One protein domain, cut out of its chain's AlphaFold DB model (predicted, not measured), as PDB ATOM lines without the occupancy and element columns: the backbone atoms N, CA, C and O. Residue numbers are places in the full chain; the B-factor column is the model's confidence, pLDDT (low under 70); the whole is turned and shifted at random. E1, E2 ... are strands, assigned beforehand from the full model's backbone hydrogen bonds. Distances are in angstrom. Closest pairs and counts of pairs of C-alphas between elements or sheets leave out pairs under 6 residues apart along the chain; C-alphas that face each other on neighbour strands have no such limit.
ATOM      1  N   CYS A   3       1.560 -75.952  74.515       93.44
ATOM      2  CA  CYS A   3       1.607 -74.824  73.586       93.44
ATOM      3  C   CYS A   3       0.266 -74.659  72.849       93.44
ATOM      4  O   CYS A   3      -0.236 -75.628  72.275       93.44
ATOM      5  N   PHE A   4      -0.288 -73.445  72.837       95.19
ATOM      6  CA  PHE A   4      -1.477 -73.079  72.061       95.19
ATOM      7  C   PHE A   4      -1.208 -71.848  71.194       95.19
ATOM      8  O   PHE A   4      -0.384 -71.011  71.552       95.19
ATOM      9  N   ILE A   5      -1.942 -71.734  70.084       94.56
ATOM     10  CA  ILE A   5      -1.991 -70.530  69.243       94.56
ATOM     11  C   ILE A   5      -3.118 -69.630  69.760       94.56
ATOM     12  O   ILE A   5      -4.245 -70.104  69.935       94.56
ATOM     13  N   TYR A   6      -2.791 -68.369  70.022       93.31
ATOM     14  CA  TYR A   6      -3.688 -67.352  70.569       93.31
ATOM     15  C   TYR A   6      -4.414 -66.573  69.463       93.31
ATOM     16  O   TYR A   6      -4.175 -66.798  68.276       93.31
ATOM     17  N   ASP A   7      -5.350 -65.697  69.841       92.69
ATOM     18  CA  ASP A   7      -6.143 -64.925  68.872       92.69
ATOM     19  C   ASP A   7      -5.307 -63.931  68.046       92.69
ATOM     20  O   ASP A   7      -5.645 -63.644  66.899       92.69
ATOM     21  N   ASP A   8      -4.181 -63.493  68.601       92.44
ATOM     22  CA  ASP A   8      -3.148 -62.683  67.960       92.44
ATOM     23  C   ASP A   8      -2.239 -63.482  67.011       92.44
ATOM     24  O   ASP A   8      -1.385 -62.902  66.345       92.44
ATOM     25  N   GLY A   9      -2.436 -64.800  66.913       93.31
ATOM     26  CA  GLY A   9      -1.649 -65.700  66.071       93.31
ATOM     27  C   GLY A   9      -0.361 -66.206  66.722       93.31
ATOM     28  O   GLY A   9       0.303 -67.066  66.141       93.31
ATOM     29  N   GLU A  10      -0.023 -65.749  67.929       92.81
ATOM     30  CA  GLU A  10       1.208 -66.140  68.611       92.81
ATOM     31  C   GLU A  10       1.053 -67.474  69.347       92.81
ATOM     32  O   GLU A  10       0.037 -67.764  69.988       92.81
ATOM     33  N   ALA A  11       2.098 -68.298  69.290       93.19
ATOM     34  CA  ALA A  11       2.156 -69.565  70.005       93.19
ATOM     35  C   ALA A  11       2.766 -69.364  71.402       93.19
ATOM     36  O   ALA A  11       3.878 -68.849  71.528       93.19
ATOM     37  N   ARG A  12       2.068 -69.781  72.465       91.31
ATOM     38  CA  ARG A  12       2.554 -69.631  73.851       91.31
ATOM     39  C   ARG A  12       2.322 -70.887  74.681       91.31
ATOM     40  O   ARG A  12       1.303 -71.569  74.542       91.31
ATOM     41  N   LEU A  13       3.257 -71.162  75.593       92.44
ATOM     42  CA  LEU A  13       3.075 -72.168  76.640       92.44
ATOM     43  C   LEU A  13       1.993 -71.709  77.617       92.44
ATOM     44  O   LEU A  13       2.001 -70.575  78.087       92.44
ATOM     45  N   THR A  14       1.064 -72.610  77.903       93.50
ATOM     46  CA  THR A  14      -0.098 -72.395  78.759       93.50
ATOM     47  C   THR A  14      -0.163 -73.500  79.795       93.50
ATOM     48  O   THR A  14      -0.070 -74.679  79.454       93.50
ATOM     49  N   ASP A  15      -0.354 -73.123  81.050       91.94
ATOM     50  CA  ASP A  15      -0.543 -74.050  82.166       91.94
ATOM     51  C   ASP A  15      -1.997 -74.249  82.520       91.94
ATOM     52  O   ASP A  15      -2.420 -75.359  82.832       91.94
ATOM     53  N   HIS A  16      -2.765 -73.170  82.472       92.25
ATOM     54  CA  HIS A  16      -4.169 -73.215  82.802       92.25
ATOM     55  C   HIS A  16      -4.962 -72.305  81.882       92.25
ATOM     56  O   HIS A  16      -4.458 -71.316  81.340       92.25
ATOM     57  N   VAL A  17      -6.226 -72.671  81.715       95.38
ATOM     58  CA  VAL A  17      -7.207 -71.894  80.973       95.38
ATOM     59  C   VAL A  17      -8.429 -71.660  81.842       95.38
ATOM     60  O   VAL A  17      -8.812 -72.518  82.638       95.38
ATOM     61  N   ILE A  18      -9.073 -70.517  81.651       95.62
ATOM     62  CA  ILE A  18     -10.390 -70.213  82.218       95.62
ATOM     63  C   ILE A  18     -11.317 -69.733  81.107       95.62
ATOM     64  O   ILE A  18     -10.870 -69.356  80.022       95.62
ATOM     65  N   MET A  19     -12.611 -69.711  81.399       97.06
ATOM     66  CA  MET A  19     -13.608 -69.069  80.555       97.06
ATOM     67  C   MET A  19     -14.143 -67.828  81.269       97.06
ATOM     68  O   MET A  19     -14.507 -67.899  82.441       97.06
ATOM     69  N   GLN A  20     -14.179 -66.696  80.572       96.00
ATOM     70  CA  GLN A  20     -14.660 -65.416  81.091       96.00
ATOM     71  C   GLN A  20     -15.679 -64.783  80.144       96.00
ATOM     72  O   GLN A  20     -15.709 -65.081  78.950       96.00
ATOM     73  N   VAL A  21     -16.514 -63.903  80.696       95.81
ATOM     74  CA  VAL A  21     -17.393 -63.016  79.929       95.81
ATOM     75  C   VAL A  21     -16.716 -61.653  79.850       95.81
ATOM     76  O   VAL A  21     -16.342 -61.090  80.877       95.81
ATOM     77  N   LEU A  22     -16.536 -61.145  78.637       94.50
ATOM     78  CA  LEU A  22     -15.938 -59.850  78.345       94.50
ATOM     79  C   LEU A  22     -17.033 -58.875  77.918       94.50
ATOM     80  O   LEU A  22     -17.859 -59.203  77.062       94.50
ATOM     81  N   PHE A  23     -16.993 -57.673  78.482       94.00
ATOM     82  CA  PHE A  23     -17.863 -56.564  78.109       94.00
ATOM     83  C   PHE A  23     -17.013 -55.445  77.497       94.00
ATOM     84  O   PHE A  23     -15.955 -55.130  78.053       94.00
ATOM     85  N   PRO A  24     -17.433 -54.844  76.372       90.94
ATOM     86  CA  PRO A  24     -16.777 -53.659  75.841       90.94
ATOM     87  C   PRO A  24     -16.825 -52.524  76.862       90.94
ATOM     88  O   PRO A  24     -17.810 -52.367  77.583       90.94
ATOM     89  N   SER A  25     -15.775 -51.714  76.898       92.12
ATOM     90  CA  SER A  25     -15.763 -50.465  77.654       92.12
ATOM     91  C   SER A  25     -15.300 -49.339  76.748       92.12
ATOM     92  O   SER A  25     -14.268 -49.458  76.089       92.12
ATOM     93  N   GLU A  26     -16.060 -48.249  76.722       90.31
ATOM     94  CA  GLU A  26     -15.719 -47.025  76.006       90.31
ATOM     95  C   GLU A  26     -15.799 -45.848  76.981       90.31
ATOM     96  O   GLU A  26     -16.807 -45.638  77.659       90.31
ATOM     97  N   ASN A  27     -14.705 -45.088  77.103       91.44
ATOM     98  CA  ASN A  27     -14.587 -43.962  78.039       91.44
ATOM     99  C   ASN A  27     -14.947 -44.318  79.498       91.44
ATOM    100  O   ASN A  27     -15.532 -43.511  80.218       91.44
ATOM    101  N   GLY A  28     -14.615 -45.539  79.934       90.00
ATOM    102  CA  GLY A  28     -14.898 -46.032  81.286       90.00
ATOM    103  C   GLY A  28     -16.337 -46.513  81.503       90.00
ATOM    104  O   GLY A  28     -16.634 -47.037  82.576       90.00
ATOM    105  N   ASN A  29     -17.210 -46.392  80.500       92.38
ATOM    106  CA  ASN A  29     -18.557 -46.943  80.540       92.38
ATOM    107  C   ASN A  29     -18.571 -48.332  79.910       92.38
ATOM    108  O   ASN A  29     -18.144 -48.510  78.771       92.38
ATOM    109  N   VAL A  30     -19.082 -49.306  80.657       92.69
ATOM    110  CA  VAL A  30     -19.213 -50.689  80.196       92.69
ATOM    111  C   VAL A  30     -20.518 -50.846  79.419       92.69
ATOM    112  O   VAL A  30     -21.591 -50.538  79.941       92.69
ATOM    113  N   ASP A  31     -20.435 -51.359  78.194       91.88
ATOM    114  CA  ASP A  31     -21.603 -51.747  77.410       91.88
ATOM    115  C   ASP A  31     -22.078 -53.141  77.839       91.88
ATOM    116  O   ASP A  31     -21.430 -54.153  77.575       91.88
ATOM    117  N   LEU A  32     -23.223 -53.196  78.521       90.88
ATOM    118  CA  LEU A  32     -23.841 -54.446  78.975       90.88
ATOM    119  C   LEU A  32     -24.776 -55.074  77.931       90.88
ATOM    120  O   LEU A  32     -25.277 -56.176  78.151       90.88
ATOM    121  N   SER A  33     -25.040 -54.388  76.813       90.69
ATOM    122  CA  SER A  33     -25.918 -54.885  75.746       90.69
ATOM    123  C   SER A  33     -25.241 -55.935  74.862       90.69
ATOM    124  O   SER A  33     -25.914 -56.759  74.238       90.69
ATOM    125  N   TYR A  34     -23.908 -55.944  74.856       89.56
ATOM    126  CA  TYR A  34     -23.088 -56.878  74.107       89.56
ATOM    127  C   TYR A  34     -22.054 -57.536  75.019       89.56
ATOM    128  O   TYR A  34     -21.393 -56.881  75.820       89.56
ATOM    129  N   CYS A  35     -21.877 -58.848  74.872       93.81
ATOM    130  CA  CYS A  35     -20.810 -59.570  75.551       93.81
ATOM    131  C   CYS A  35     -20.150 -60.590  74.624       93.81
ATOM    132  O   CYS A  35     -20.758 -61.118  73.686       93.81
ATOM    133  N   LEU A  36     -18.889 -60.887  74.920       96.50
ATOM    134  CA  LEU A  36     -18.153 -62.003  74.347       96.50
ATOM    135  C   LEU A  36     -17.854 -63.019  75.435       96.50
ATOM    136  O   LEU A  36     -17.537 -62.668  76.565       96.50
ATOM    137  N   TYR A  37     -17.879 -64.291  75.074       97.56
ATOM    138  CA  TYR A  37     -17.250 -65.327  75.869       97.56
ATOM    139  C   TYR A  37     -15.820 -65.500  75.377       97.56
ATOM    140  O   TYR A  37     -15.602 -65.559  74.165       97.56
ATOM    141  N   ALA A  38     -14.861 -65.605  76.290       97.62
ATOM    142  CA  ALA A  38     -13.459 -65.800  75.958       97.62
ATOM    143  C   ALA A  38     -12.844 -66.953  76.751       97.62
ATOM    144  O   ALA A  38     -13.101 -67.113  77.943       97.62
ATOM    145  N   VAL A  39     -12.017 -67.748  76.076       97.62
ATOM    146  CA  VAL A  39     -11.072 -68.675  76.695       97.62
ATOM    147  C   VAL A  39      -9.769 -67.919  76.892       97.62
ATOM    148  O   VAL A  39      -9.160 -67.477  75.918       97.62
ATOM    149  N   ILE A  40      -9.351 -67.775  78.144       96.31
ATOM    150  CA  ILE A  40      -8.130 -67.068  78.521       96.31
ATOM    151  C   ILE A  40      -7.097 -68.097  78.957       96.31
ATOM    152  O   ILE A  40      -7.401 -68.945  79.797       96.31
ATOM    153  N   GLY A  41      -5.900 -68.034  78.378       95.38
ATOM    154  CA  GLY A  41      -4.776 -68.901  78.725       95.38
ATOM    155  C   GLY A  41      -3.691 -68.151  79.487       95.38
ATOM    156  O   GLY A  41      -3.372 -67.005  79.159       95.38
ATOM    157  N   PHE A  42      -3.090 -68.825  80.461       93.19
ATOM    158  CA  PHE A  42      -2.059 -68.276  81.336       93.19
ATOM    159  C   PHE A  42      -0.808 -69.153  81.307       93.19
ATOM    160  O   PHE A  42      -0.892 -70.374  81.455       93.19
ATOM    161  N   GLY A  43       0.357 -68.521  81.156       86.81
ATOM    162  CA  GLY A  43       1.647 -69.216  81.101       86.81
ATOM    163  C   GLY A  43       2.149 -69.749  82.443       86.81
ATOM    164  O   GLY A  43       3.022 -70.601  82.453       86.81
ATOM    165  N   SER A  44       1.601 -69.279  83.567       76.25
ATOM    166  CA  SER A  44       1.813 -69.860  84.896       76.25
ATOM    167  C   SER A  44       0.623 -69.539  85.799       76.25
ATOM    168  O   SER A  44      -0.083 -68.555  85.570       76.25
ATOM    169  N   ALA A  45       0.409 -70.330  86.854       66.38
ATOM    170  CA  ALA A  45      -0.617 -70.055  87.870       66.38
ATOM    171  C   ALA A  45      -0.406 -68.717  88.612       66.38
ATOM    172  O   ALA A  45      -1.352 -68.156  89.156       66.38
ATOM    173  N   SER A  46       0.829 -68.205  88.627       68.56
ATOM    174  CA  SER A  46       1.202 -66.933  89.253       68.56
ATOM    175  C   SER A  46       1.193 -65.742  88.291       68.56
ATOM    176  O   SER A  46       1.379 -64.612  88.741       68.56
ATOM    177  N   SER A  47       1.001 -65.965  86.985       67.94
ATOM    178  CA  SER A  47       0.979 -64.889  85.999       67.94
ATOM    179  C   SER A  47      -0.343 -64.129  86.102       67.94
ATOM    180  O   SER A  47      -1.392 -64.708  85.810       67.94
ATOM    181  N   PRO A  48      -0.330 -62.834  86.460       67.50
ATOM    182  CA  PRO A  48      -1.555 -62.044  86.555       67.50
ATOM    183  C   PRO A  48      -2.167 -61.752  85.175       67.50
ATOM    184  O   PRO A  48      -3.331 -61.373  85.082       67.50
ATOM    185  N   SER A  49      -1.389 -61.931  84.104       80.12
ATOM    186  CA  SER A  49      -1.757 -61.547  82.743       80.12
ATOM    187  C   SER A  49      -2.126 -62.781  81.925       80.12
ATOM    188  O   SER A  49      -1.253 -63.530  81.473       80.12
ATOM    189  N   GLY A  50      -3.427 -62.997  81.748       89.44
ATOM    190  CA  GLY A  50      -3.961 -63.956  80.788       89.44
ATOM    191  C   GLY A  50      -4.040 -63.346  79.389       89.44
ATOM    192  O   GLY A  50      -4.220 -62.139  79.247       89.44
ATOM    193  N   ASN A  51      -3.918 -64.177  78.355       92.94
ATOM    194  CA  ASN A  51      -4.105 -63.755  76.964       92.94
ATOM    195  C   ASN A  51      -5.310 -64.485  76.357       92.94
ATOM    196  O   ASN A  51      -5.634 -65.607  76.762       92.94
ATOM    197  N   ILE A  52      -5.983 -63.859  75.392       95.62
ATOM    198  CA  ILE A  52      -7.165 -64.439  74.751       95.62
ATOM    199  C   ILE A  52      -6.723 -65.536  73.783       95.62
ATOM    200  O   ILE A  52      -6.052 -65.297  72.785       95.62
ATOM    201  N   LEU A  53      -7.115 -66.770  74.079       96.06
ATOM    202  CA  LEU A  53      -6.868 -67.918  73.210       96.06
ATOM    203  C   LEU A  53      -7.965 -68.030  72.145       96.06
ATOM    204  O   LEU A  53      -7.725 -68.433  71.011       96.06
ATOM    205  N   PHE A  54      -9.199 -67.699  72.525       97.12
ATOM    206  CA  PHE A  54     -10.356 -67.729  71.639       97.12
ATOM    207  C   PHE A  54     -11.485 -66.886  72.222       97.12
ATOM    208  O   PHE A  54     -11.764 -67.005  73.412       97.12
ATOM    209  N   ALA A  55     -12.196 -66.122  71.394       97.06
ATOM    210  CA  ALA A  55     -13.400 -65.403  71.803       97.06
ATOM    211  C   ALA A  55     -14.562 -65.619  70.824       97.06
ATOM    212  O   ALA A  55     -14.374 -65.807  69.620       97.06
ATOM    213  N   SER A  56     -15.791 -65.626  71.339       96.88
ATOM    214  CA  SER A  56     -17.009 -65.767  70.542       96.88
ATOM    215  C   SER A  56     -18.234 -65.225  71.284       96.88
ATOM    216  O   SER A  56     -18.344 -65.442  72.488       96.88
ATOM    217  N   PRO A  57     -19.224 -64.632  70.590       95.75
ATOM    218  CA  PRO A  57     -20.518 -64.315  71.205       95.75
ATOM    219  C   PRO A  57     -21.343 -65.578  71.529       95.75
ATOM    220  O   PRO A  57     -22.342 -65.516  72.236       95.75
ATOM    221  N   SER A  58     -20.945 -66.753  71.025       97.06
ATOM    222  CA  SER A  58     -21.627 -68.021  71.292       97.06
ATOM    223  C   SER A  58     -21.002 -68.752  72.479       97.06
ATOM    224  O   SER A  58     -19.902 -69.306  72.362       97.06
ATOM    225  N   PHE A  59     -21.759 -68.864  73.577       96.62
ATOM    226  CA  PHE A  59     -21.374 -69.671  74.740       96.62
ATOM    227  C   PHE A  59     -20.955 -71.088  74.329       96.62
ATOM    228  O   PHE A  59     -19.882 -71.547  74.702       96.62
TER     229      PHE A  59
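What this domain is: This is residues 3 to 59 of the 88 residues of an uncharacterized protein of Syphacia muris (UniProt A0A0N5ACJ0). A strongly twisted three-stranded sheet, E3, E4 and E5, makes the body, with the small hairpin E1 and E2 at one end. At the other end is the long link between E3 and E4, and the longest axis runs from one end to the other. The printed part has 57 residues with five named strands, E1 to E5 along the chain, and no named helix. The class is all strand, with 27 residues in named strands, under half; the larger sheet is ordered E3, E4, E5, antiparallel. The whole is only just loose, close to compact, with a radius of gyration of the C-alphas of 12.5 A and spans of 34 by 23 by 18 A.

How they stand to each other: E1, residues 3 to 5, and E2, residues 11 to 14, form an antiparallel hairpin, with N 4 and O 12 at 3.0 A. E3, residues 16 to 22, and E2 meet only through their link. E4, residues 36 to 42, is the inner strand of a meander, each strand the antiparallel neighbour of the one before, with E3 and E5, residues 51 to 56, as edge strands. N 20 of E3 and O 38 of E4 are 2.9 A apart, and N 39 of E4 and O 54 of E5 2.8 A. The closest C-alphas of E2 and E4, Thr 14 and Phe 42, are 5.2 A apart. E2 and E5 are near each other, with 5 pairs of C-alphas within 10 A. E1 is apart from E3 and E4.

Where its parts are: E1 begins at C-alpha 3 (1.607, -74.824, 73.586) and is 7.1 A long; E2 is 9.5 A. E3 measures 18.4 A, E4 18.6 A and E5 14.6 A, ending at C-alpha 56 (-17.009, -65.767, 70.542).

The domain as a whole: The C-alphas of Cys 3 and Asn 27, the two farthest apart, are 35.1 A apart. The printed part has no cut. The link from E3 to E4, 13 residues, is long; in it residues 25 to 26 pair antiparallel with 29 to 30. Residues 45 to 48 have pLDDT under 70.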